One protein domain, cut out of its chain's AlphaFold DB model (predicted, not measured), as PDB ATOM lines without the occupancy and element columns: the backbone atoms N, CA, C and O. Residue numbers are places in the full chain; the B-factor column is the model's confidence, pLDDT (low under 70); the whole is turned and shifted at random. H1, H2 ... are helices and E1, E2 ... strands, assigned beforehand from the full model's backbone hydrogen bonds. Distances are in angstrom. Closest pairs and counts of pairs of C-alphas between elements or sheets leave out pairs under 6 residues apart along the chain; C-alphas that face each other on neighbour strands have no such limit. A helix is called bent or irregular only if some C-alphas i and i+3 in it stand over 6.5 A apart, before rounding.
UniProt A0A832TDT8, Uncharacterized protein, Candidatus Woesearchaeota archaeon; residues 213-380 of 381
ATOM      1  N   HIS A 213     181.962 217.570 223.681       79.12
ATOM      2  CA  HIS A 213     181.766 217.619 225.133       79.12
ATOM      3  C   HIS A 213     182.905 218.295 225.934       79.12
ATOM      4  O   HIS A 213     183.867 218.844 225.393       79.12
ATOM      5  N   SER A 214     182.748 218.255 227.267       78.88
ATOM      6  CA  SER A 214     183.645 218.767 228.312       78.88
ATOM      7  C   SER A 214     184.995 218.027 228.355       78.88
ATOM      8  O   SER A 214     185.249 217.205 229.238       78.88
ATOM      9  N   THR A 215     185.854 218.281 227.371       86.50
ATOM     10  CA  THR A 215     187.174 217.640 227.205       86.50
ATOM     11  C   THR A 215     188.323 218.462 227.786       86.50
ATOM     12  O   THR A 215     189.454 217.981 227.861       86.50
ATOM     13  N   GLU A 216     188.043 219.679 228.253       89.88
ATOM     14  CA  GLU A 216     189.032 220.614 228.783       89.88
ATOM     15  C   GLU A 216     189.853 220.045 229.957       89.88
ATOM     16  O   GLU A 216     191.065 220.257 229.951       89.88
ATOM     17  N   PRO A 217     189.294 219.272 230.917       88.69
ATOM     18  CA  PRO A 217     190.098 218.650 231.973       88.69
ATOM     19  C   PRO A 217     191.101 217.617 231.443       88.69
ATOM     20  O   PRO A 217     192.259 217.618 231.855       88.69
ATOM     21  N   ALA A 218     190.692 216.769 230.493       89.50
ATOM     22  CA  ALA A 218     191.589 215.794 229.868       89.50
ATOM     23  C   ALA A 218     192.702 216.497 229.076       89.50
ATOM     24  O   ALA A 218     193.872 216.128 229.164       89.50
ATOM     25  N   LEU A 219     192.346 217.568 228.362       93.12
ATOM     26  CA  LEU A 219     193.303 218.398 227.642       93.12
ATOM     27  C   LEU A 219     194.284 219.114 228.582       93.12
ATOM     28  O   LEU A 219     195.475 219.192 228.279       93.12
ATOM     29  N   LEU A 220     193.811 219.598 229.734       93.75
ATOM     30  CA  LEU A 220     194.661 220.173 230.772       93.75
ATOM     31  C   LEU A 220     195.658 219.132 231.291       93.75
ATOM     32  O   LEU A 220     196.845 219.436 231.380       93.75
ATOM     33  N   VAL A 221     195.221 217.901 231.582       92.19
ATOM     34  CA  VAL A 221     196.143 216.835 232.004       92.19
ATOM     35  C   VAL A 221     197.179 216.540 230.921       92.19
ATOM     36  O   VAL A 221     198.367 216.490 231.235       92.19
ATOM     37  N   ALA A 222     196.780 216.446 229.651       93.94
ATOM     38  CA  ALA A 222     197.718 216.253 228.548       93.94
ATOM     39  C   ALA A 222     198.745 217.402 228.441       93.94
ATOM     40  O   ALA A 222     199.933 217.154 228.233       93.94
ATOM     41  N   ALA A 223     198.330 218.655 228.662       95.38
ATOM     42  CA  ALA A 223     199.229 219.811 228.685       95.38
ATOM     43  C   ALA A 223     200.190 219.798 229.891       95.38
ATOM     44  O   ALA A 223     201.374 220.104 229.747       95.38
ATOM     45  N   LEU A 224     199.714 219.406 231.076       93.38
ATOM     46  CA  LEU A 224     200.552 219.241 232.270       93.38
ATOM     47  C   LEU A 224     201.573 218.110 232.084       93.38
ATOM     48  O   LEU A 224     202.725 218.223 232.509       93.38
ATOM     49  N   LYS A 225     201.148 217.021 231.442       93.88
ATOM     50  CA  LYS A 225     201.974 215.863 231.107       93.88
ATOM     51  C   LYS A 225     203.052 216.235 230.096       93.88
ATOM     52  O   LYS A 225     204.219 215.930 230.315       93.88
ATOM     53  N   TRP A 226     202.684 216.997 229.067       96.06
ATOM     54  CA  TRP A 226     203.625 217.606 228.132       96.06
ATOM     55  C   TRP A 226     204.658 218.478 228.841       96.06
ATOM     56  O   TRP A 226     205.850 218.258 228.654       96.06
ATOM     57  N   ALA A 227     204.229 219.399 229.709       94.50
ATOM     58  CA  ALA A 227     205.144 220.262 230.452       94.50
ATOM     59  C   ALA A 227     206.143 219.465 231.307       94.50
ATOM     60  O   ALA A 227     207.321 219.817 231.361       94.50
ATOM     61  N   ARG A 228     205.696 218.369 231.935       92.94
ATOM     62  CA  ARG A 228     206.569 217.443 232.668       92.94
ATOM     63  C   ARG A 228     207.556 216.741 231.733       92.94
ATOM     64  O   ARG A 228     208.756 216.814 231.972       92.94
ATOM     65  N   ASP A 229     207.059 216.067 230.700       93.56
ATOM     66  CA  ASP A 229     207.856 215.194 229.825       93.56
ATOM     67  C   ASP A 229     208.862 215.981 228.973       93.56
ATOM     68  O   ASP A 229     209.949 215.496 228.668       93.56
ATOM     69  N   ALA A 230     208.517 217.216 228.609       94.38
ATOM     70  CA  ALA A 230     209.404 218.135 227.911       94.38
ATOM     71  C   ALA A 230     210.314 218.946 228.856       94.38
ATOM     72  O   ALA A 230     211.184 219.673 228.366       94.38
ATOM     73  N   GLU A 231     210.162 218.809 230.178       93.88
ATOM     74  CA  GLU A 231     210.890 219.579 231.199       93.88
ATOM     75  C   GLU A 231     210.737 221.098 230.999       93.88
ATOM     76  O   GLU A 231     211.706 221.862 231.027       93.88
ATOM     77  N   LEU A 232     209.509 221.541 230.728       92.94
ATOM     78  CA  LEU A 232     209.219 222.938 230.433       92.94
ATOM     79  C   LEU A 232     209.271 223.792 231.696       92.94
ATOM     80  O   LEU A 232     208.715 223.447 232.740       92.94
ATOM     81  N   ASP A 233     209.887 224.966 231.569       87.50
ATOM     82  CA  ASP A 233     209.756 226.016 232.567       87.50
ATOM     83  C   ASP A 233     208.420 226.736 232.366       87.50
ATOM     84  O   ASP A 233     208.310 227.643 231.542       87.50
ATOM     85  N   VAL A 234     207.396 226.285 233.090       85.75
ATOM     86  CA  VAL A 234     206.077 226.921 233.113       85.75
ATOM     87  C   VAL A 234     205.920 227.643 234.458       85.75
ATOM     88  O   VAL A 234     205.661 226.975 235.465       85.75
ATOM     89  N   PRO A 235     206.060 228.982 234.513       82.50
ATOM     90  CA  PRO A 235     205.946 229.780 235.738       82.50
ATOM     91  C   PRO A 235     204.690 229.486 236.558       82.50
ATOM     92  O   PRO A 235     204.772 229.310 237.778       82.50
ATOM     93  N   LEU A 236     203.549 229.333 235.875       78.81
ATOM     94  CA  LEU A 236     202.282 228.926 236.482       78.81
ATOM     95  C   LEU A 236     202.447 227.687 237.373       78.81
ATOM     96  O   LEU A 236     201.871 227.613 238.461       78.81
ATOM     97  N   LEU A 237     203.271 226.729 236.937       76.00
ATOM     98  CA  LEU A 237     203.413 225.451 237.609       76.00
ATOM     99  C   LEU A 237     204.366 225.463 238.818       76.00
ATOM    100  O   LEU A 237     204.353 224.506 239.593       76.00
ATOM    101  N   ARG A 238     205.155 226.534 239.018       69.94
ATOM    102  CA  ARG A 238     206.154 226.692 240.101       69.94
ATOM    103  C   ARG A 238     205.622 227.377 241.370       69.94
ATOM    104  O   ARG A 238     206.409 227.805 242.209       69.94
ATOM    105  N   GLY A 239     204.304 227.493 241.519       61.38
ATOM    106  CA  GLY A 239     203.663 228.131 242.679       61.38
ATOM    107  C   GLY A 239     202.767 229.322 242.331       61.38
ATOM    108  O   GLY A 239     201.992 229.748 243.181       61.38
ATOM    109  N   GLY A 240     202.795 229.784 241.074       63.25
ATOM    110  CA  GLY A 240     201.885 230.814 240.559       63.25
ATOM    111  C   GLY A 240     200.450 230.328 240.333       63.25
ATOM    112  O   GLY A 240     199.573 231.135 240.053       63.25
ATOM    113  N   ALA A 241     200.177 229.024 240.476       66.75
ATOM    114  CA  ALA A 241     198.848 228.450 240.273       66.75
ATOM    115  C   ALA A 241     197.787 229.111 241.163       66.75
ATOM    116  O   ALA A 241     196.713 229.438 240.681       66.75
ATOM    117  N   LYS A 242     198.089 229.369 242.442       66.81
ATOM    118  CA  LYS A 242     197.121 229.985 243.362       66.81
ATOM    119  C   LYS A 242     196.781 231.425 242.967       66.81
ATOM    120  O   LYS A 242     195.613 231.796 242.977       66.81
ATOM    121  N   GLU A 243     197.799 232.211 242.620       72.38
ATOM    122  CA  GLU A 243     197.643 233.599 242.165       72.38
ATOM    123  C   GLU A 243     196.863 233.645 240.851       72.38
ATOM    124  O   GLU A 243     195.862 234.346 240.757       72.38
ATOM    125  N   PHE A 244     197.237 232.804 239.889       74.12
ATOM    126  CA  PHE A 244     196.531 232.654 238.623       74.12
ATOM    127  C   PHE A 244     195.065 232.248 238.796       74.12
ATOM    128  O   PHE A 244     194.185 232.808 238.156       74.12
ATOM    129  N   LEU A 245     194.778 231.285 239.667       68.56
ATOM    130  CA  LEU A 245     193.405 230.858 239.917       68.56
ATOM    131  C   LEU A 245     192.581 231.989 240.539       68.56
ATOM    132  O   LEU A 245     191.450 232.207 240.123       68.56
ATOM    133  N   SER A 246     193.174 232.774 241.446       69.69
ATOM    134  CA  SER A 246     192.536 233.988 241.969       69.69
ATOM    135  C   SER A 246     192.298 235.045 240.879       69.69
ATOM    136  O   SER A 246     191.255 235.692 240.899       69.69
ATOM    137  N   GLU A 247     193.209 235.210 239.910       73.12
ATOM    138  CA  GLU A 247     192.999 236.082 238.737       73.12
ATOM    139  C   GLU A 247     191.799 235.615 237.898       73.12
ATOM    140  O   GLU A 247     190.952 236.422 237.514       73.12
ATOM    141  N   VAL A 248     191.708 234.309 237.635       69.31
ATOM    142  CA  VAL A 248     190.646 233.695 236.821       69.31
ATOM    143  C   VAL A 248     189.285 233.775 237.523       69.31
ATOM    144  O   VAL A 248     188.280 234.084 236.885       69.31
ATOM    145  N   GLU A 249     189.236 233.541 238.834       66.12
ATOM    146  CA  GLU A 249     188.020 233.680 239.645       66.12
ATOM    147  C   GLU A 249     187.549 235.139 239.711       66.12
ATOM    148  O   GLU A 249     186.360 235.417 239.532       66.12
ATOM    149  N   ALA A 250     188.477 236.083 239.904       69.31
ATOM    150  CA  ALA A 250     188.176 237.513 239.955       69.31
ATOM    151  C   ALA A 250     187.656 238.070 238.619       69.31
ATOM    152  O   ALA A 250     186.890 239.034 238.623       69.31
ATOM    153  N   ALA A 251     188.024 237.456 237.489       63.91
ATOM    154  CA  ALA A 251     187.497 237.803 236.169       63.91
ATOM    155  C   ALA A 251     185.996 237.469 235.999       63.91
ATOM    156  O   ALA A 251     185.372 237.973 235.068       63.91
ATOM    157  N   GLY A 252     185.397 236.693 236.916       54.69
ATOM    158  CA  GLY A 252     183.946 236.490 236.986       54.69
ATOM    159  C   GLY A 252     183.430 235.206 236.335       54.69
ATOM    160  O   GLY A 252     182.423 235.237 235.631       54.69
ATOM    161  N   GLY A 253     184.077 234.069 236.609       55.44
ATOM    162  CA  GLY A 253     183.645 232.745 236.151       55.44
ATOM    163  C   GLY A 253     182.272 232.319 236.664       55.44
ATOM    164  O   GLY A 253     182.151 231.822 237.779       55.44
ATOM    165  N   VAL A 254     181.238 232.451 235.830       52.06
ATOM    166  CA  VAL A 254     179.924 231.830 236.052       52.06
ATOM    167  C   VAL A 254     179.908 230.518 235.268       52.06
ATOM    168  O   VAL A 254     180.222 230.513 234.079       52.06
ATOM    169  N   GLY A 255     179.611 229.400 235.943       53.75
ATOM    170  CA  GLY A 255     179.648 228.058 235.351       53.75
ATOM    171  C   GLY A 255     178.976 227.986 233.975       53.75
ATOM    172  O   GLY A 255     178.005 228.697 233.734       53.75
ATOM    173  N   GLY A 256     179.508 227.133 233.090       53.53
ATOM    174  CA  GLY A 256     179.153 227.089 231.667       53.53
ATOM    175  C   GLY A 256     177.661 227.296 231.380       53.53
ATOM    176  O   GLY A 256     176.804 226.675 232.009       53.53
ATOM    177  N   ASN A 257     177.354 228.146 230.398       55.09
ATOM    178  CA  ASN A 257     175.990 228.565 230.036       55.09
ATOM    179  C   ASN A 257     175.161 227.470 229.338       55.09
ATOM    180  O   ASN A 257     174.130 227.745 228.724       55.09
ATOM    181  N   PHE A 258     175.619 226.224 229.391       65.94
ATOM    182  CA  PHE A 258     175.099 225.126 228.594       65.94
ATOM    183  C   PHE A 258     174.425 224.100 229.497       65.94
ATOM    184  O   PHE A 258     174.908 223.811 230.592       65.94
ATOM    185  N   ALA A 259     173.315 223.522 229.025       52.84
ATOM    186  CA  ALA A 259     172.499 222.573 229.789       52.84
ATOM    187  C   ALA A 259     173.312 221.389 230.352       52.84
ATOM    188  O   ALA A 259     172.973 220.840 231.397       52.84
ATOM    189  N   GLU A 260     174.416 221.036 229.687       54.12
ATOM    190  CA  GLU A 260     175.296 219.940 230.081       54.12
ATOM    191  C   GLU A 260     176.480 220.336 230.971       54.12
ATOM    192  O   GLU A 260     177.217 219.461 231.424       54.12
ATOM    193  N   ALA A 261     176.648 221.618 231.307       49.66
ATOM    194  CA  ALA A 261     177.707 222.077 232.210       49.66
ATOM    195  C   ALA A 261     177.579 221.520 233.647       49.66
ATOM    196  O   ALA A 261     178.430 221.781 234.498       49.66
ATOM    197  N   LEU A 262     176.496 220.786 233.930       46.44
ATOM    198  CA  LEU A 262     176.245 220.044 235.166       46.44
ATOM    199  C   LEU A 262     176.588 218.546 235.066       46.44
ATOM    200  O   LEU A 262     176.798 217.924 236.102       46.44
ATOM    201  N   PHE A 263     176.695 217.952 233.868       46.44
ATOM    202  CA  PHE A 263     177.077 216.534 233.727       46.44
ATOM    203  C   PHE A 263     178.554 216.288 234.067       46.44
ATOM    204  O   PHE A 263     178.920 215.183 234.454       46.44
ATOM    205  N   SER A 264     179.392 217.326 234.007       47.97
ATOM    206  CA  SER A 264     180.789 217.283 234.451       47.97
ATOM    207  C   SER A 264     180.959 217.277 235.978       47.97
ATOM    208  O   SER A 264     182.074 217.063 236.445       47.97
ATOM    209  N   GLN A 265     179.887 217.440 236.774       43.06
ATOM    210  CA  GLN A 265     179.960 217.358 238.244       43.06
ATOM    211  C   GLN A 265     180.363 215.965 238.768       43.06
ATOM    212  O   GLN A 265     180.668 215.833 239.950       43.06
ATOM    213  N   GLY A 266     180.384 214.942 237.906       48.00
ATOM    214  CA  GLY A 266     180.860 213.592 238.225       48.00
ATOM    215  C   GLY A 266     182.287 213.271 237.766       48.00
ATOM    216  O   GLY A 266     182.735 212.146 237.984       48.00
ATOM    217  N   ASN A 267     183.004 214.201 237.125       59.62
ATOM    218  CA  ASN A 267     184.374 213.942 236.685       59.62
ATOM    219  C   ASN A 267     185.342 214.150 237.848       59.62
ATOM    220  O   ASN A 267     185.891 215.234 238.037       59.62
ATOM    221  N   ASP A 268     185.527 213.090 238.629       72.56
ATOM    222  CA  ASP A 268     186.630 212.994 239.578       72.56
ATOM    223  C   ASP A 268     187.952 213.299 238.845       72.56
ATOM    224  O   ASP A 268     188.250 212.618 237.849       72.56
ATOM    225  N   PRO A 269     188.731 214.312 239.280       77.25
ATOM    226  CA  PRO A 269     190.044 214.614 238.727       77.25
ATOM    227  C   PRO A 269     190.911 213.373 238.508       77.25
ATOM    228  O   PRO A 269     191.589 213.300 237.486       77.25
ATOM    229  N   GLU A 270     190.835 212.387 239.408       78.75
ATOM    230  CA  GLU A 270     191.576 211.123 239.351       78.75
ATOM    231  C   GLU A 270     191.451 210.410 237.998       78.75
ATOM    232  O   GLU A 270     192.445 209.931 237.444       78.75
ATOM    233  N   ASN A 271     190.250 210.401 237.414       79.81
ATOM    234  CA  ASN A 271     189.980 209.708 236.154       79.81
ATOM    235  C   ASN A 271     190.763 210.303 234.978       79.81
ATOM    236  O   ASN A 271     191.104 209.587 234.037       79.81
ATOM    237  N   HIS A 272     191.074 211.599 235.028       82.88
ATOM    238  CA  HIS A 272     191.851 212.262 233.985       82.88
ATOM    239  C   HIS A 272     193.355 211.988 234.106       82.88
ATOM    240  O   HIS A 272     194.065 212.122 233.116       82.88
ATOM    241  N   PHE A 273     193.840 211.566 235.280       84.25
ATOM    242  CA  PHE A 273     195.244 211.201 235.517       84.25
ATOM    243  C   PHE A 273     195.530 209.707 235.298       84.25
ATOM    244  O   PHE A 273     196.654 209.249 235.531       84.25
ATOM    245  N   LEU A 274     194.555 208.928 234.816       78.94
ATOM    246  CA  LEU A 274     194.796 207.551 234.394       78.94
ATOM    247  C   LEU A 274     195.858 207.525 233.287       78.94
ATOM    248  O   LEU A 274     195.693 208.098 232.218       78.94
ATOM    249  N   GLY A 275     196.978 206.858 233.562       78.88
ATOM    250  CA  GLY A 275     198.108 206.795 232.639       78.88
ATOM    251  C   GLY A 275     199.028 208.022 232.654       78.88
ATOM    252  O   GLY A 275     199.865 208.164 231.760       78.88
ATOM    253  N   TRP A 276     198.927 208.872 233.681       86.12
ATOM    254  CA  TRP A 276     199.839 209.994 233.909       86.12
ATOM    255  C   TRP A 276     201.313 209.570 233.867       86.12
ATOM    256  O   TRP A 276     202.122 210.246 233.236       86.12
ATOM    257  N   ASP A 277     201.671 208.448 234.494       84.25
ATOM    258  CA  ASP A 277     203.060 207.968 234.597       84.25
ATOM    259  C   ASP A 277     203.670 207.497 233.268       84.25
ATOM    260  O   ASP A 277     204.893 207.427 233.148       84.25
ATOM    261  N   TYR A 278     202.856 207.187 232.258       87.50
ATOM    262  CA  TYR A 278     203.376 206.851 230.932       87.50
ATOM    263  C   TYR A 278     203.736 208.140 230.207       87.50
ATOM    264  O   TYR A 278     202.891 209.020 230.183       87.50
ATOM    265  N   PRO A 279     204.922 208.298 229.607       89.62
ATOM    266  CA  PRO A 279     205.238 209.509 228.857       89.62
ATOM    267  C   PRO A 279     204.321 209.665 227.636       89.62
ATOM    268  O   PRO A 279     203.791 208.676 227.121       89.62
ATOM    269  N   LEU A 280     204.152 210.896 227.150       93.75
ATOM    270  CA  LEU A 280     203.522 211.130 225.849       93.75
ATOM    271  C   LEU A 280     204.278 210.374 224.751       93.75
ATOM    272  O   LEU A 280     205.505 210.454 224.650       93.75
ATOM    273  N   SER A 281     203.535 209.664 223.901       95.31
ATOM    274  CA  SER A 281     204.098 209.022 222.715       95.31
ATOM    275  C   SER A 281     204.734 210.071 221.801       95.31
ATOM    276  O   SER A 281     204.185 211.160 221.613       95.31
ATOM    277  N   MET A 282     205.863 209.730 221.180       96.56
ATOM    278  CA  MET A 282     206.439 210.572 220.132       96.56
ATOM    279  C   MET A 282     205.530 210.574 218.902       96.56
ATOM    280  O   MET A 282     204.987 209.532 218.520       96.56
ATOM    281  N   TYR A 283     205.372 211.739 218.279       96.31
ATOM    282  CA  TYR A 283     204.590 211.873 217.058       96.31
ATOM    283  C   TYR A 283     205.196 211.019 215.940       96.31
ATOM    284  O   TYR A 283     206.406 211.010 215.722       96.31
ATOM    285  N   SER A 284     204.329 210.317 215.217       93.56
ATOM    286  CA  SER A 284     204.675 209.539 214.033       93.56
ATOM    287  C   SER A 284     203.525 209.612 213.039       93.56
ATOM    288  O   SER A 284     202.360 209.594 213.439       93.56
ATOM    289  N   GLU A 285     203.835 209.655 211.747       93.50
ATOM    290  CA  GLU A 285     202.826 209.556 210.684       93.50
ATOM    291  C   GLU A 285     202.252 208.130 210.563       93.50
ATOM    292  O   GLU A 285     201.184 207.944 209.976       93.50
ATOM    293  N   ASP A 286     202.915 207.118 211.148       92.88
ATOM    294  CA  ASP A 286     202.403 205.745 211.189       92.88
ATOM    295  C   ASP A 286     201.189 205.654 212.140       92.88
ATOM    296  O   ASP A 286     201.343 205.805 213.363       92.88
ATOM    297  N   PRO A 287     199.980 205.351 211.624       88.44
ATOM    298  CA  PRO A 287     198.766 205.275 212.434       88.44
ATOM    299  C   PRO A 287     198.796 204.146 213.479       88.44
ATOM    300  O   PRO A 287     197.969 204.138 214.393       88.44
ATOM    301  N   LYS A 288     199.739 203.194 213.385       89.25
ATOM    302  CA  LYS A 288     199.927 202.133 214.388       89.25
ATOM    303  C   LYS A 288     200.533 202.643 215.693       89.25
ATOM    304  O   LYS A 288     200.322 202.025 216.735       89.25
ATOM    305  N   VAL A 289     201.276 203.749 215.658       89.56
ATOM    306  CA  VAL A 289     201.843 204.373 216.862       89.56
ATOM    307  C   VAL A 289     200.744 205.188 217.527       89.56
ATOM    308  O   VAL A 289     200.483 206.299 217.098       89.56
ATOM    309  N   ARG A 290     200.043 204.647 218.521       87.25
ATOM    310  CA  ARG A 290     198.919 205.337 219.183       87.25
ATOM    311  C   ARG A 290     199.399 206.235 220.327       87.25
ATOM    312  O   ARG A 290     200.436 205.962 220.939       87.25
ATOM    313  N   SER A 291     198.627 207.277 220.633       88.25
ATOM    314  CA  SER A 291     198.769 207.989 221.907       88.25
ATOM    315  C   SER A 291     197.773 207.449 222.929       88.25
ATOM    316  O   SER A 291     196.651 207.087 222.576       88.25
ATOM    317  N   GLY A 292     198.190 207.390 224.195       83.25
ATOM    318  CA  GLY A 292     197.278 207.161 225.318       83.25
ATOM    319  C   GLY A 292     196.448 208.400 225.667       83.25
ATOM    320  O   GLY A 292     195.425 208.272 226.329       83.25
ATOM    321  N   ASP A 293     196.863 209.576 225.191       89.62
ATOM    322  CA  ASP A 293     196.234 210.864 225.460       89.62
ATOM    323  C   ASP A 293     195.514 211.350 224.202       89.62
ATOM    324  O   ASP A 293     196.101 211.437 223.118       89.62
ATOM    325  N   PHE A 294     194.223 211.649 224.326       89.88
ATOM    326  CA  PHE A 294     193.406 212.031 223.185       89.88
ATOM    327  C   PHE A 294     192.164 212.831 223.585       89.88
ATOM    328  O   PHE A 294     191.686 212.739 224.714       89.88
ATOM    329  N   ILE A 295     191.614 213.585 222.631       88.12
ATOM    330  CA  ILE A 295     190.330 214.281 222.762       88.12
ATOM    331  C   ILE A 295     189.372 213.837 221.638       88.12
ATOM    332  O   ILE A 295     189.734 213.890 220.456       88.12
ATOM    333  N   PRO A 296     188.168 213.337 221.978       83.62
ATOM    334  CA  PRO A 296     187.216 212.815 221.002       83.62
ATOM    335  C   PRO A 296     186.486 213.927 220.241       83.62
ATOM    336  O   PRO A 296     186.257 215.016 220.768       83.62
ATOM    337  N   THR A 297     186.058 213.620 219.016       82.88
ATOM    338  CA  THR A 297     185.134 214.450 218.231       82.88
ATOM    339  C   THR A 297     183.763 213.773 218.118       82.88
ATOM    340  O   THR A 297     183.591 212.606 218.473       82.88
ATOM    341  N   ASN A 298     182.766 214.490 217.598       69.31
ATOM    342  CA  ASN A 298     181.413 213.979 217.352       69.31
ATOM    343  C   ASN A 298     181.294 213.081 216.104       69.31
ATOM    344  O   ASN A 298     180.233 212.505 215.877       69.31
ATOM    345  N   TRP A 299     182.360 212.924 215.312       66.94
ATOM    346  CA  TRP A 299     182.322 212.240 214.008       66.94
ATOM    347  C   TRP A 299     183.088 210.911 213.975       66.94
ATOM    348  O   TRP A 299     183.471 210.440 212.909       66.94
ATOM    349  N   GLY A 300     183.354 210.307 215.137       67.81
ATOM    350  CA  GLY A 300     184.161 209.081 215.221       67.81
ATOM    351  C   GLY A 300     185.646 209.299 214.906       67.81
ATOM    352  O   GLY A 300     186.398 208.337 214.775       67.81
ATOM    353  N   VAL A 301     186.064 210.562 214.811       81.25
ATOM    354  CA  VAL A 301     187.459 210.984 214.697       81.25
ATOM    355  C   VAL A 301     187.962 211.323 216.100       81.25
ATOM    356  O   VAL A 301     187.199 211.647 217.013       81.25
ATOM    357  N   THR A 302     189.259 211.195 216.329       87.19
ATOM    358  CA  THR A 302     189.874 211.531 217.612       87.19
ATOM    359  C   THR A 302     191.186 212.245 217.345       87.19
ATOM    360  O   THR A 302     191.967 211.793 216.505       87.19
ATOM    361  N   TYR A 303     191.426 213.342 218.061       92.38
ATOM    362  CA  TYR A 303     192.738 213.971 218.066       92.38
ATOM    363  C   TYR A 303     193.590 213.302 219.132       92.38
ATOM    364  O   TYR A 303     193.305 213.393 220.323       92.38
ATOM    365  N   GLU A 304     194.627 212.613 218.691       94.12
ATOM    366  CA  GLU A 304     195.638 212.023 219.555       94.12
ATOM    367  C   GLU A 304     196.718 213.064 219.857       94.12
ATOM    368  O   GLU A 304     197.125 213.825 218.979       94.12
ATOM    369  N   ILE A 305     197.186 213.101 221.100       95.69
ATOM    370  CA  ILE A 305     198.117 214.115 221.592       95.69
ATOM    371  C   ILE A 305     199.497 213.482 221.760       95.69
ATOM    372  O   ILE A 305     199.644 212.479 222.451       95.69
ATOM    373  N   PHE A 306     200.516 214.064 221.139       97.19
ATOM    374  CA  PHE A 306     201.874 213.527 221.082       97.19
ATOM    375  C   PHE A 306     202.919 214.552 221.516       97.19
ATOM    376  O   PHE A 306     202.677 215.760 221.516       97.19
ATOM    377  N   MET A 307     204.119 214.046 221.790       97.19
ATOM    378  CA  MET A 307     205.346 214.831 221.871       97.19
ATOM    379  C   MET A 307     206.022 214.896 220.491       97.19
ATOM    380  O   MET A 307     206.293 213.871 219.867       97.19
ATOM    381  N   GLY A 308     206.318 216.094 219.997       95.50
ATOM    382  CA  GLY A 308     207.117 216.306 218.789       95.50
ATOM    383  C   GLY A 308     208.626 216.257 219.059       95.50
ATOM    384  O   GLY A 308     209.071 216.401 220.193       95.50
ATOM    385  N   GLU A 309     209.439 216.126 218.005       90.00
ATOM    386  CA  GLU A 309     210.912 216.061 218.110       90.00
ATOM    387  C   GLU A 309     211.538 217.275 218.820       90.00
ATOM    388  O   GLU A 309     212.507 217.130 219.560       90.00
ATOM    389  N   ASN A 310     210.947 218.465 218.667       93.81
ATOM    390  CA  ASN A 310     211.403 219.698 219.321       93.81
ATOM    391  C   ASN A 310     210.735 219.945 220.679       93.81
ATOM    392  O   ASN A 310     210.639 221.091 221.118       93.81
ATOM    393  N   LYS A 311     210.251 218.882 221.332       95.81
ATOM    394  CA  LYS A 311     209.444 218.965 222.554       95.81
ATOM    395  C   LYS A 311     208.137 219.753 222.367       95.81
ATOM    396  O   LYS A 311     207.611 220.321 223.320       95.81
ATOM    397  N   ASP A 312     207.625 219.813 221.143       96.75
ATOM    398  CA  ASP A 312     206.346 220.458 220.841       96.75
ATOM    399  C   ASP A 312     205.174 219.572 221.292       96.75
ATOM    400  O   ASP A 312     205.272 218.347 221.240       96.75
ATOM    401  N   LEU A 313     204.039 220.172 221.648       97.19
ATOM    402  CA  LEU A 313     202.769 219.454 221.753       97.19
ATOM    403  C   LEU A 313     202.184 219.297 220.354       97.19
ATOM    404  O   LEU A 313     201.986 220.300 219.667       97.19
ATOM    405  N   VAL A 314     201.883 218.074 219.928       97.06
ATOM    406  CA  VAL A 314     201.367 217.805 218.579       97.06
ATOM    407  C   VAL A 314     200.015 217.115 218.660       97.06
ATOM    408  O   VAL A 314     199.887 216.061 219.275       97.06
ATOM    409  N   PHE A 315     199.016 217.684 217.993       96.25
ATOM    410  CA  PHE A 315     197.718 217.050 217.788       96.25
ATOM    411  C   PHE A 315     197.744 216.326 216.451       96.25
ATOM    412  O   PHE A 315     197.885 216.951 215.400       96.25
ATOM    413  N   GLY A 316     197.620 215.008 216.490       94.44
ATOM    414  CA  GLY A 316     197.532 214.154 215.319       94.44
ATOM    415  C   GLY A 316     196.113 213.648 215.102       94.44
ATOM    416  O   GLY A 316     195.397 213.361 216.059       94.44
ATOM    417  N   VAL A 317     195.711 213.501 213.846       92.44
ATOM    418  CA  VAL A 317     194.394 212.983 213.472       92.44
ATOM    419  C   VAL A 317     194.523 211.914 212.392       92.44
ATOM    420  O   VAL A 317     195.361 212.015 211.493       92.44
ATOM    421  N   VAL A 318     193.698 210.871 212.490       85.06
ATOM    422  CA  VAL A 318     193.588 209.810 211.485       85.06
ATOM    423  C   VAL A 318     192.149 209.799 210.986       85.06
ATOM    424  O   VAL A 318     191.260 209.328 211.687       85.06
ATOM    425  N   GLU A 319     191.923 210.336 209.790       74.06
ATOM    426  CA  GLU A 319     190.608 210.304 209.134       74.06
ATOM    427  C   GLU A 319     190.568 209.227 208.050       74.06
ATOM    428  O   GLU A 319     189.648 208.422 208.046       74.06
ATOM    429  N   ASN A 320     191.597 209.147 207.193       72.50
ATOM    430  CA  ASN A 320     191.814 208.076 206.215       72.50
ATOM    431  C   ASN A 320     193.301 208.032 205.813       72.50
ATOM    432  O   ASN A 320     193.812 208.994 205.245       72.50
ATOM    433  N   GLY A 321     193.996 206.917 206.064       82.12
ATOM    434  CA  GLY A 321     195.405 206.750 205.678       82.12
ATOM    435  C   GLY A 321     196.412 207.136 206.777       82.12
ATOM    436  O   GLY A 321     196.183 206.778 207.936       82.12
ATOM    437  N   PRO A 322     197.560 207.761 206.437       87.56
ATOM    438  CA  PRO A 322     198.570 208.130 207.426       87.56
ATOM    439  C   PRO A 322     198.041 209.194 208.394       87.56
ATOM    440  O   PRO A 322     197.123 209.952 208.072       87.56
ATOM    441  N   ARG A 323     198.630 209.259 209.591       93.25
ATOM    442  CA  ARG A 323     198.299 210.304 210.561       93.25
ATOM    443  C   ARG A 323     198.739 211.662 210.022       93.25
ATOM    444  O   ARG A 323     199.882 211.823 209.604       93.25
ATOM    445  N   ARG A 324     197.838 212.642 210.094       92.44
ATOM    446  CA  ARG A 324     198.112 214.043 209.769       92.44
ATOM    447  C   ARG A 324     198.308 214.851 211.047       92.44
ATOM    448  O   ARG A 324     197.578 214.661 212.018       92.44
ATOM    449  N   GLU A 325     199.237 215.796 211.020       93.19
ATOM    450  CA  GLU A 325     199.345 216.835 212.043       93.19
ATOM    451  C   GLU A 325     198.208 217.849 211.861       93.19
ATOM    452  O   GLU A 325     198.087 218.484 210.813       93.19
ATOM    453  N   ALA A 326     197.360 217.980 212.876       92.00
ATOM    454  CA  ALA A 326     196.274 218.951 212.911       92.00
ATOM    455  C   ALA A 326     196.731 220.300 213.485       92.00
ATOM    456  O   ALA A 326     196.317 221.345 212.992       92.00
ATOM    457  N   MET A 327     197.565 220.284 214.530       93.69
ATOM    458  CA  MET A 327     198.090 221.496 215.168       93.69
ATOM    459  C   MET A 327     199.333 221.185 216.005       93.69
ATOM    460  O   MET A 327     199.486 220.068 216.507       93.69
ATOM    461  N   ARG A 328     200.190 222.190 216.213       94.44
ATOM    462  CA  ARG A 328     201.432 222.068 216.986       94.44
ATOM    463  C   ARG A 328     201.693 223.287 217.859       94.44
ATOM    464  O   ARG A 328     201.713 224.403 217.347       94.44
ATOM    465  N   PHE A 329     202.001 223.076 219.134       94.81
ATOM    466  CA  PHE A 329     202.358 224.134 220.083       94.81
ATOM    467  C   PHE A 329     203.809 224.003 220.517       94.81
ATOM    468  O   PHE A 329     204.255 222.926 220.907       94.81
ATOM    469  N   ARG A 330     204.545 225.111 220.462       94.06
ATOM    470  CA  ARG A 330     205.946 225.143 220.875       94.06
ATOM    471  C   ARG A 330     206.065 225.178 222.396       94.06
ATOM    472  O   ARG A 330     205.181 225.732 223.048       94.06
ATOM    473  N   PRO A 331     207.189 224.710 222.967       94.56
ATOM    474  CA  PRO A 331     207.490 224.810 224.396       94.56
ATOM    475  C   PRO A 331     207.146 226.157 225.049       94.56
ATOM    476  O   PRO A 331     206.587 226.198 226.140       94.56
ATOM    477  N   GLN A 332     207.440 227.270 224.368       92.81
ATOM    478  CA  GLN A 332     207.222 228.623 224.893       92.81
ATOM    479  C   GLN A 332     205.736 229.006 224.999       92.81
ATOM    480  O   GLN A 332     205.400 229.996 225.638       92.81
ATOM    481  N   GLU A 333     204.843 228.238 224.374       93.06
ATOM    482  CA  GLU A 333     203.401 228.485 224.362       93.06
ATOM    483  C   GLU A 333     202.663 227.708 225.458       93.06
ATOM    484  O   GLU A 333     201.458 227.885 225.607       93.06
ATOM    485  N   ALA A 334     203.355 226.869 226.237       94.12
ATOM    486  CA  ALA A 334     202.724 226.002 227.229       94.12
ATOM    487  C   ALA A 334     201.903 226.773 228.271       94.12
ATOM    488  O   ALA A 334     200.763 226.404 228.556       94.12
ATOM    489  N   GLU A 335     202.440 227.876 228.801       92.38
ATOM    490  CA  GLU A 335     201.699 228.715 229.746       92.38
ATOM    491  C   GLU A 335     200.479 229.363 229.084       92.38
ATOM    492  O   GLU A 335     199.384 229.309 229.639       92.38
ATOM    493  N   LEU A 336     200.648 229.932 227.887       92.75
ATOM    494  CA  LEU A 336     199.574 230.598 227.141       92.75
ATOM    495  C   LEU A 336     198.434 229.620 226.830       92.75
ATOM    496  O   LEU A 336     197.263 229.952 227.006       92.75
ATOM    497  N   PHE A 337     198.786 228.392 226.450       94.50
ATOM    498  CA  PHE A 337     197.838 227.319 226.194       94.50
ATOM    499  C   PHE A 337     197.041 226.961 227.452       94.50
ATOM    500  O   PHE A 337     195.811 226.988 227.419       94.50
ATOM    501  N   ILE A 338     197.706 226.719 228.588       93.25
ATOM    502  CA  ILE A 338     197.016 226.429 229.856       93.25
ATOM    503  C   ILE A 338     196.126 227.608 230.267       93.25
ATOM    504  O   ILE A 338     194.959 227.406 230.599       93.25
ATOM    505  N   ARG A 339     196.630 228.847 230.185       91.31
ATOM    506  CA  ARG A 339     195.853 230.052 230.507       91.31
ATOM    507  C   ARG A 339     194.596 230.170 229.651       91.31
ATOM    508  O   ARG A 339     193.539 230.513 230.177       91.31
ATOM    509  N   SER A 340     194.686 229.832 228.368       91.50
ATOM    510  CA  SER A 340     193.546 229.892 227.453       91.50
ATOM    511  C   SER A 340     192.410 228.928 227.814       91.50
ATOM    512  O   SER A 340     191.249 229.309 227.685       91.50
ATOM    513  N   LEU A 341     192.715 227.735 228.353       91.75
ATOM    514  CA  LEU A 341     191.700 226.788 228.844       91.75
ATOM    515  C   LEU A 341     190.893 227.392 230.000       91.75
ATOM    516  O   LEU A 341     189.664 227.359 230.010       91.75
ATOM    517  N   PHE A 342     191.585 227.991 230.969       88.94
ATOM    518  CA  PHE A 342     190.939 228.633 232.113       88.94
ATOM    519  C   PHE A 342     190.175 229.897 231.716       88.94
ATOM    520  O   PHE A 342     189.079 230.121 232.219       88.94
ATOM    521  N   ALA A 343     190.712 230.701 230.796       87.06
ATOM    522  CA  ALA A 343     190.018 231.876 230.283       87.06
ATOM    523  C   ALA A 343     188.724 231.495 229.547       87.06
ATOM    524  O   ALA A 343     187.699 232.145 229.751       87.06
ATOM    525  N   GLN A 344     188.744 230.420 228.748       87.31
ATOM    526  CA  GLN A 344     187.557 229.866 228.092       87.31
ATOM    527  C   GLN A 344     186.479 229.465 229.106       87.31
ATOM    528  O   GLN A 344     185.324 229.883 228.969       87.31
ATOM    529  N   ALA A 345     186.861 228.751 230.167       84.19
ATOM    530  CA  ALA A 345     185.943 228.369 231.234       84.19
ATOM    531  C   ALA A 345     185.413 229.583 232.025       84.19
ATOM    532  O   ALA A 345     184.219 229.656 232.314       84.19
ATOM    533  N   ALA A 346     186.265 230.565 232.338       81.06
ATOM    534  CA  ALA A 346     185.892 231.751 233.115       81.06
ATOM    535  C   ALA A 346     184.951 232.697 232.366       81.06
ATOM    536  O   ALA A 346     184.110 233.347 232.972       81.06
ATOM    537  N   HIS A 347     185.024 232.733 231.040       80.12
ATOM    538  CA  HIS A 347     184.083 233.510 230.232       80.12
ATOM    539  C   HIS A 347     182.813 232.717 229.879       80.12
ATOM    540  O   HIS A 347     182.020 233.159 229.046       80.12
ATOM    541  N   GLY A 348     182.616 231.528 230.471       77.69
ATOM    542  CA  GLY A 348     181.446 230.682 230.229       77.69
ATOM    543  C   GLY A 348     181.318 230.224 228.774       77.69
ATOM    544  O   GLY A 348     180.204 229.977 228.306       77.69
ATOM    545  N   LYS A 349     182.443 230.154 228.045       80.19
ATOM    546  CA  LYS A 349     182.503 229.772 226.625       80.19
ATOM    547  C   LYS A 349     182.583 228.260 226.414       80.19
ATOM    548  O   LYS A 349     182.482 227.815 225.281       80.19
ATOM    549  N   GLY A 350     182.737 227.482 227.482       79.31
ATOM    550  CA  GLY A 350     182.769 226.020 227.453       79.31
ATOM    551  C   GLY A 350     181.689 225.371 228.307       79.31
ATOM    552  O   GLY A 350     181.035 226.018 229.132       79.31
ATOM    553  N   ARG A 351     181.534 224.053 228.147       79.69
ATOM    554  CA  ARG A 351     180.764 223.207 229.079       79.69
ATOM    555  C   ARG A 351     181.515 222.956 230.389       79.69
ATOM    556  O   ARG A 351     180.887 222.684 231.414       79.69
ATOM    557  N   THR A 352     182.842 223.050 230.380       81.69
ATOM    558  CA  THR A 352     183.661 222.890 231.585       81.69
ATOM    559  C   THR A 352     183.665 224.168 232.414       81.69
ATOM    560  O   THR A 352     183.881 225.265 231.904       81.69
ATOM    561  N   ARG A 353     183.433 224.023 233.722       79.00
ATOM    562  CA  ARG A 353     183.521 225.135 234.670       79.00
ATOM    563  C   ARG A 353     184.951 225.322 235.161       79.00
ATOM    564  O   ARG A 353     185.717 224.359 235.223       79.00
ATOM    565  N   VAL A 354     185.276 226.541 235.584       81.38
ATOM    566  CA  VAL A 354     186.595 226.870 236.146       81.38
ATOM    567  C   VAL A 354     186.926 225.965 237.332       81.38
ATOM    568  O   VAL A 354     188.056 225.500 237.435       81.38
ATOM    569  N   GLU A 355     185.947 225.631 238.176       77.94
ATOM    570  CA  GLU A 355     186.146 224.788 239.357       77.94
ATOM    571  C   GLU A 355     186.610 223.370 239.003       77.94
ATOM    572  O   GLU A 355     187.383 222.770 239.754       77.94
ATOM    573  N   ALA A 356     186.181 222.830 237.857       81.19
ATOM    574  CA  ALA A 356     186.630 221.519 237.394       81.19
ATOM    575  C   ALA A 356     188.109 221.570 236.981       81.19
ATOM    576  O   ALA A 356     188.901 220.761 237.457       81.19
ATOM    577  N   LEU A 357     188.508 222.576 236.190       85.50
ATOM    578  CA  LEU A 357     189.913 222.790 235.813       85.50
ATOM    579  C   LEU A 357     190.796 223.081 237.032       85.50
ATOM    580  O   LEU A 357     191.900 222.547 237.143       85.50
ATOM    581  N   HIS A 358     190.293 223.884 237.972       81.44
ATOM    582  CA  HIS A 358     190.939 224.154 239.251       81.44
ATOM    583  C   HIS A 358     191.166 222.855 240.028       81.44
ATOM    584  O   HIS A 358     192.280 222.590 240.471       81.44
ATOM    585  N   SER A 359     190.138 222.016 240.168       80.81
ATOM    586  CA  SER A 359     190.235 220.743 240.893       80.81
ATOM    587  C   SER A 359     191.239 219.791 240.238       80.81
ATOM    588  O   SER A 359     192.057 219.197 240.938       80.81
ATOM    589  N   THR A 360     191.256 219.709 238.904       86.25
ATOM    590  CA  THR A 360     192.263 218.954 238.139       86.25
ATOM    591  C   THR A 360     193.681 219.471 238.384       86.25
ATOM    592  O   THR A 360     194.592 218.680 238.640       86.25
ATOM    593  N   LEU A 361     193.881 220.791 238.354       85.19
ATOM    594  CA  LEU A 361     195.185 221.400 238.612       85.19
ATOM    595  C   LEU A 361     195.630 221.191 240.066       85.19
ATOM    596  O   LEU A 361     196.788 220.870 240.311       85.19
ATOM    597  N   MET A 362     194.723 221.321 241.033       79.19
ATOM    598  CA  MET A 362     195.020 221.091 242.447       79.19
ATOM    599  C   MET A 362     195.370 219.636 242.729       79.19
ATOM    600  O   MET A 362     196.344 219.388 243.434       79.19
ATOM    601  N   PHE A 363     194.656 218.677 242.134       82.94
ATOM    602  CA  PHE A 363     194.942 217.251 242.294       82.94
ATOM    603  C   PHE A 363     196.398 216.909 241.939       82.94
ATOM    604  O   PHE A 363     197.083 216.208 242.691       82.94
ATOM    605  N   ARG A 364     196.919 217.504 240.855       82.81
ATOM    606  CA  ARG A 364     198.333 217.404 240.460       82.81
ATOM    607  C   ARG A 364     199.302 217.840 241.569       82.81
ATOM    608  O   ARG A 364     200.408 217.299 241.626       82.81
ATOM    609  N   TYR A 365     198.931 218.803 242.412       74.38
ATOM    610  CA  TYR A 365     199.767 219.319 243.501       74.38
ATOM    611  C   TYR A 365     199.547 218.633 244.848       74.38
ATOM    612  O   TYR A 365     200.495 218.543 245.623       74.38
ATOM    613  N   SER A 366     198.322 218.204 245.158       68.81
ATOM    614  CA  SER A 366     197.929 217.849 246.528       68.81
ATOM    615  C   SER A 366     197.657 216.368 246.773       68.81
ATOM    616  O   SER A 366     197.558 215.987 247.932       68.81
ATOM    617  N   GLY A 367     197.490 215.547 245.733       61.03
ATOM    618  CA  GLY A 367     197.051 214.151 245.900       61.03
ATOM    619  C   GLY A 367     197.649 213.157 244.908       61.03
ATOM    620  O   GLY A 367     197.448 211.955 245.048       61.03
ATOM    621  N   LEU A 368     198.415 213.629 243.922       60.31
ATOM    622  CA  LEU A 368     198.925 212.767 242.865       60.31
ATOM    623  C   LEU A 368     199.907 211.698 243.380       60.31
ATOM    624  O   LEU A 368     199.830 210.562 242.934       60.31
ATOM    625  N   GLU A 369     200.803 212.013 244.322       60.69
ATOM    626  CA  GLU A 369     201.742 211.010 244.861       60.69
ATOM    627  C   GLU A 369     201.016 209.883 245.615       60.69
ATOM    628  O   GLU A 369     201.296 208.709 245.368       60.69
ATOM    629  N   GLU A 370     200.031 210.221 246.453       60.22
ATOM    630  CA  GLU A 370     199.209 209.244 247.182       60.22
ATOM    631  C   GLU A 370     198.349 208.397 246.227       60.22
ATOM    632  O   GLU A 370     198.279 207.170 246.363       60.22
ATOM    633  N   PHE A 371     197.755 209.021 245.204       55.72
ATOM    634  CA  PHE A 371     196.995 208.327 244.163       55.72
ATOM    635  C   PHE A 371     197.867 207.363 243.348       55.72
ATOM    636  O   PHE A 371     197.512 206.193 243.188       55.72
ATOM    637  N   LEU A 372     199.037 207.804 242.874       56.91
ATOM    638  CA  LEU A 372     199.964 206.959 242.116       56.91
ATOM    639  C   LEU A 372     200.481 205.785 242.961       56.91
ATOM    640  O   LEU A 372     200.638 204.671 242.449       56.91
ATOM    641  N   GLU A 373     200.713 205.994 244.259       58.94
ATOM    642  CA  GLU A 373     201.078 204.917 245.178       58.94
ATOM    643  C   GLU A 373     199.935 203.901 245.349       58.94
ATOM    644  O   GLU A 373     200.179 202.690 245.375       58.94
ATOM    645  N   SER A 374     198.683 204.366 245.391       49.31
ATOM    646  CA  SER A 374     197.504 203.494 245.436       49.31
ATOM    647  C   SER A 374     197.368 202.642 244.165       49.31
ATOM    648  O   SER A 374     197.180 201.428 244.262       49.31
ATOM    649  N   MET A 375     197.585 203.221 242.979       47.97
ATOM    650  CA  MET A 375     197.465 202.527 241.691       47.97
ATOM    651  C   MET A 375     198.542 201.453 241.491       47.97
ATOM    652  O   MET A 375     198.245 200.368 240.985       47.97
ATOM    653  N   LYS A 376     199.771 201.685 241.974       52.38
ATOM    654  CA  LYS A 376     200.851 200.678 241.965       52.38
ATOM    655  C   LYS A 376     200.504 199.421 242.770       52.38
ATOM    656  O   LYS A 376     200.947 198.327 242.421       52.38
ATOM    657  N   ARG A 377     199.688 199.549 243.824       50.34
ATOM    658  CA  ARG A 377     199.189 198.397 244.601       50.34
ATOM    659  C   ARG A 377     198.169 197.571 243.814       50.34
ATOM    660  O   ARG A 377     198.077 196.367 244.038       50.34
ATOM    661  N   TYR A 378     197.449 198.185 242.874       41.38
ATOM    662  CA  TYR A 378     196.487 197.501 242.004       41.38
ATOM    663  C   TYR A 378     197.132 196.856 240.768       41.38
ATOM    664  O   TYR A 378     196.634 195.833 240.306       41.38
ATOM    665  N   SER A 379     198.258 197.380 240.269       41.81
ATOM    666  CA  SER A 379     198.996 196.812 239.125       41.81
ATOM    667  C   SER A 379     199.968 195.675 239.487       41.81
ATOM    668  O   SER A 379     200.625 195.129 238.608       41.81
ATOM    669  N   GLY A 380     200.096 195.322 240.771       40.50
ATOM    670  CA  GLY A 380     200.961 194.246 241.273       40.50
ATOM    671  C   GLY A 380     200.359 192.834 241.205       40.50
ATOM    672  O   GLY A 380     200.625 192.034 242.103       40.50
TER     673      GLY A 380
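AT A GLANCE: This is residues 213 to 380 of the 381 residues of an uncharacterized protein of Candidatus Woesearchaeota archaeon (UniProt A0A832TDT8). A strongly twisted four-stranded sheet, E1 to E4, forms one side, and helix H1 runs along it in the core, with H6 and H7 packed on H1 and H3 beyond them. H8 leads away from H7 at one end and touches no helix, while a long strand-free loop, residues 273 to 293, leads from the small H5 to the sheet. The printed part has 168 residues, with eight named helices and four named strands in the order H1 H2 H3 H4 H5 E1 E2 E3 E4 H6 H7 H8. The sheet's order is E1 E2 E3 E4, antiparallel throughout, and the class is mixed, helices and strands. The whole is compact and rounded, with a radius of gyration of the C-alphas of 16.1 A and spans of 45 by 37 by 33 A.

IN THESE COORDINATES: The strands are E1, residues 294 to 296, E2, residues 302 to 307 and 16.4 A long, E3, residues 313 to 317, and E4, residues 324 to 329 and 15.0 A long. H1, residues 216 to 229, spans 19.6 A from C-alpha 216 at (189.032, 220.614, 228.783). H6, residues 331 to 346, spans 24.3 A, and H7, residues 354 to 366, 17.8 A. H3 is residues 241 to 250, and H8, residues 368 to 378, spans 15.5 A to C-alpha 378 at (196.487, 197.501, 242.004). The four-residue helices are H2, 235 to 238, H4, 263 to 266, and H5, 269 to 272. H6 is irregular, with C-alphas 332 and 335 7.4 A apart, and H4 only just, with C-alphas 263 and 266 6.6 A apart.

HOW THE PARTS SIT: The sheet is a meander, each strand the antiparallel neighbour of the one before. N 295 and O 303 are 2.9 A apart, N 304 and O 316 2.8 A, and N 315 and O 327 2.8 A. With H1 on one face it makes two layers; H1's height over the sheet is 9.0 A. H6 only grazes the sheet with residues 331 to 337. H1, H3, H6 and H7 form a bundle, a group of helices. H1 touches H6, closest C-alphas Glu 216 and Leu 341, 6.7 A, at a shallow tilt of 20 degrees, opposite ways. H7, the hub, touches H1, H3, H5 and H6; its closest C-alphas to H5 are Thr 360 and Pro 269, 4.9 A. H2 is close to but not clearly touching H6, and H4 likewise to H7. Every O i to N i+4 pair is within hydrogen-bond range in H1 and H3, against 10 of 12 in H6, 8 of 9 in H7 and 5 of 7 in H8.

THE WHOLE: The C-alphas of Ala 250 and Gly 321, the two farthest apart, are 46.6 A apart. The printed part has no cut; the links H3 to H4 and H5 to E1 are long. Mean pLDDT of the printed part is 79.6, with 45 residues under 70, among them 248 to 267 and 366 to 380.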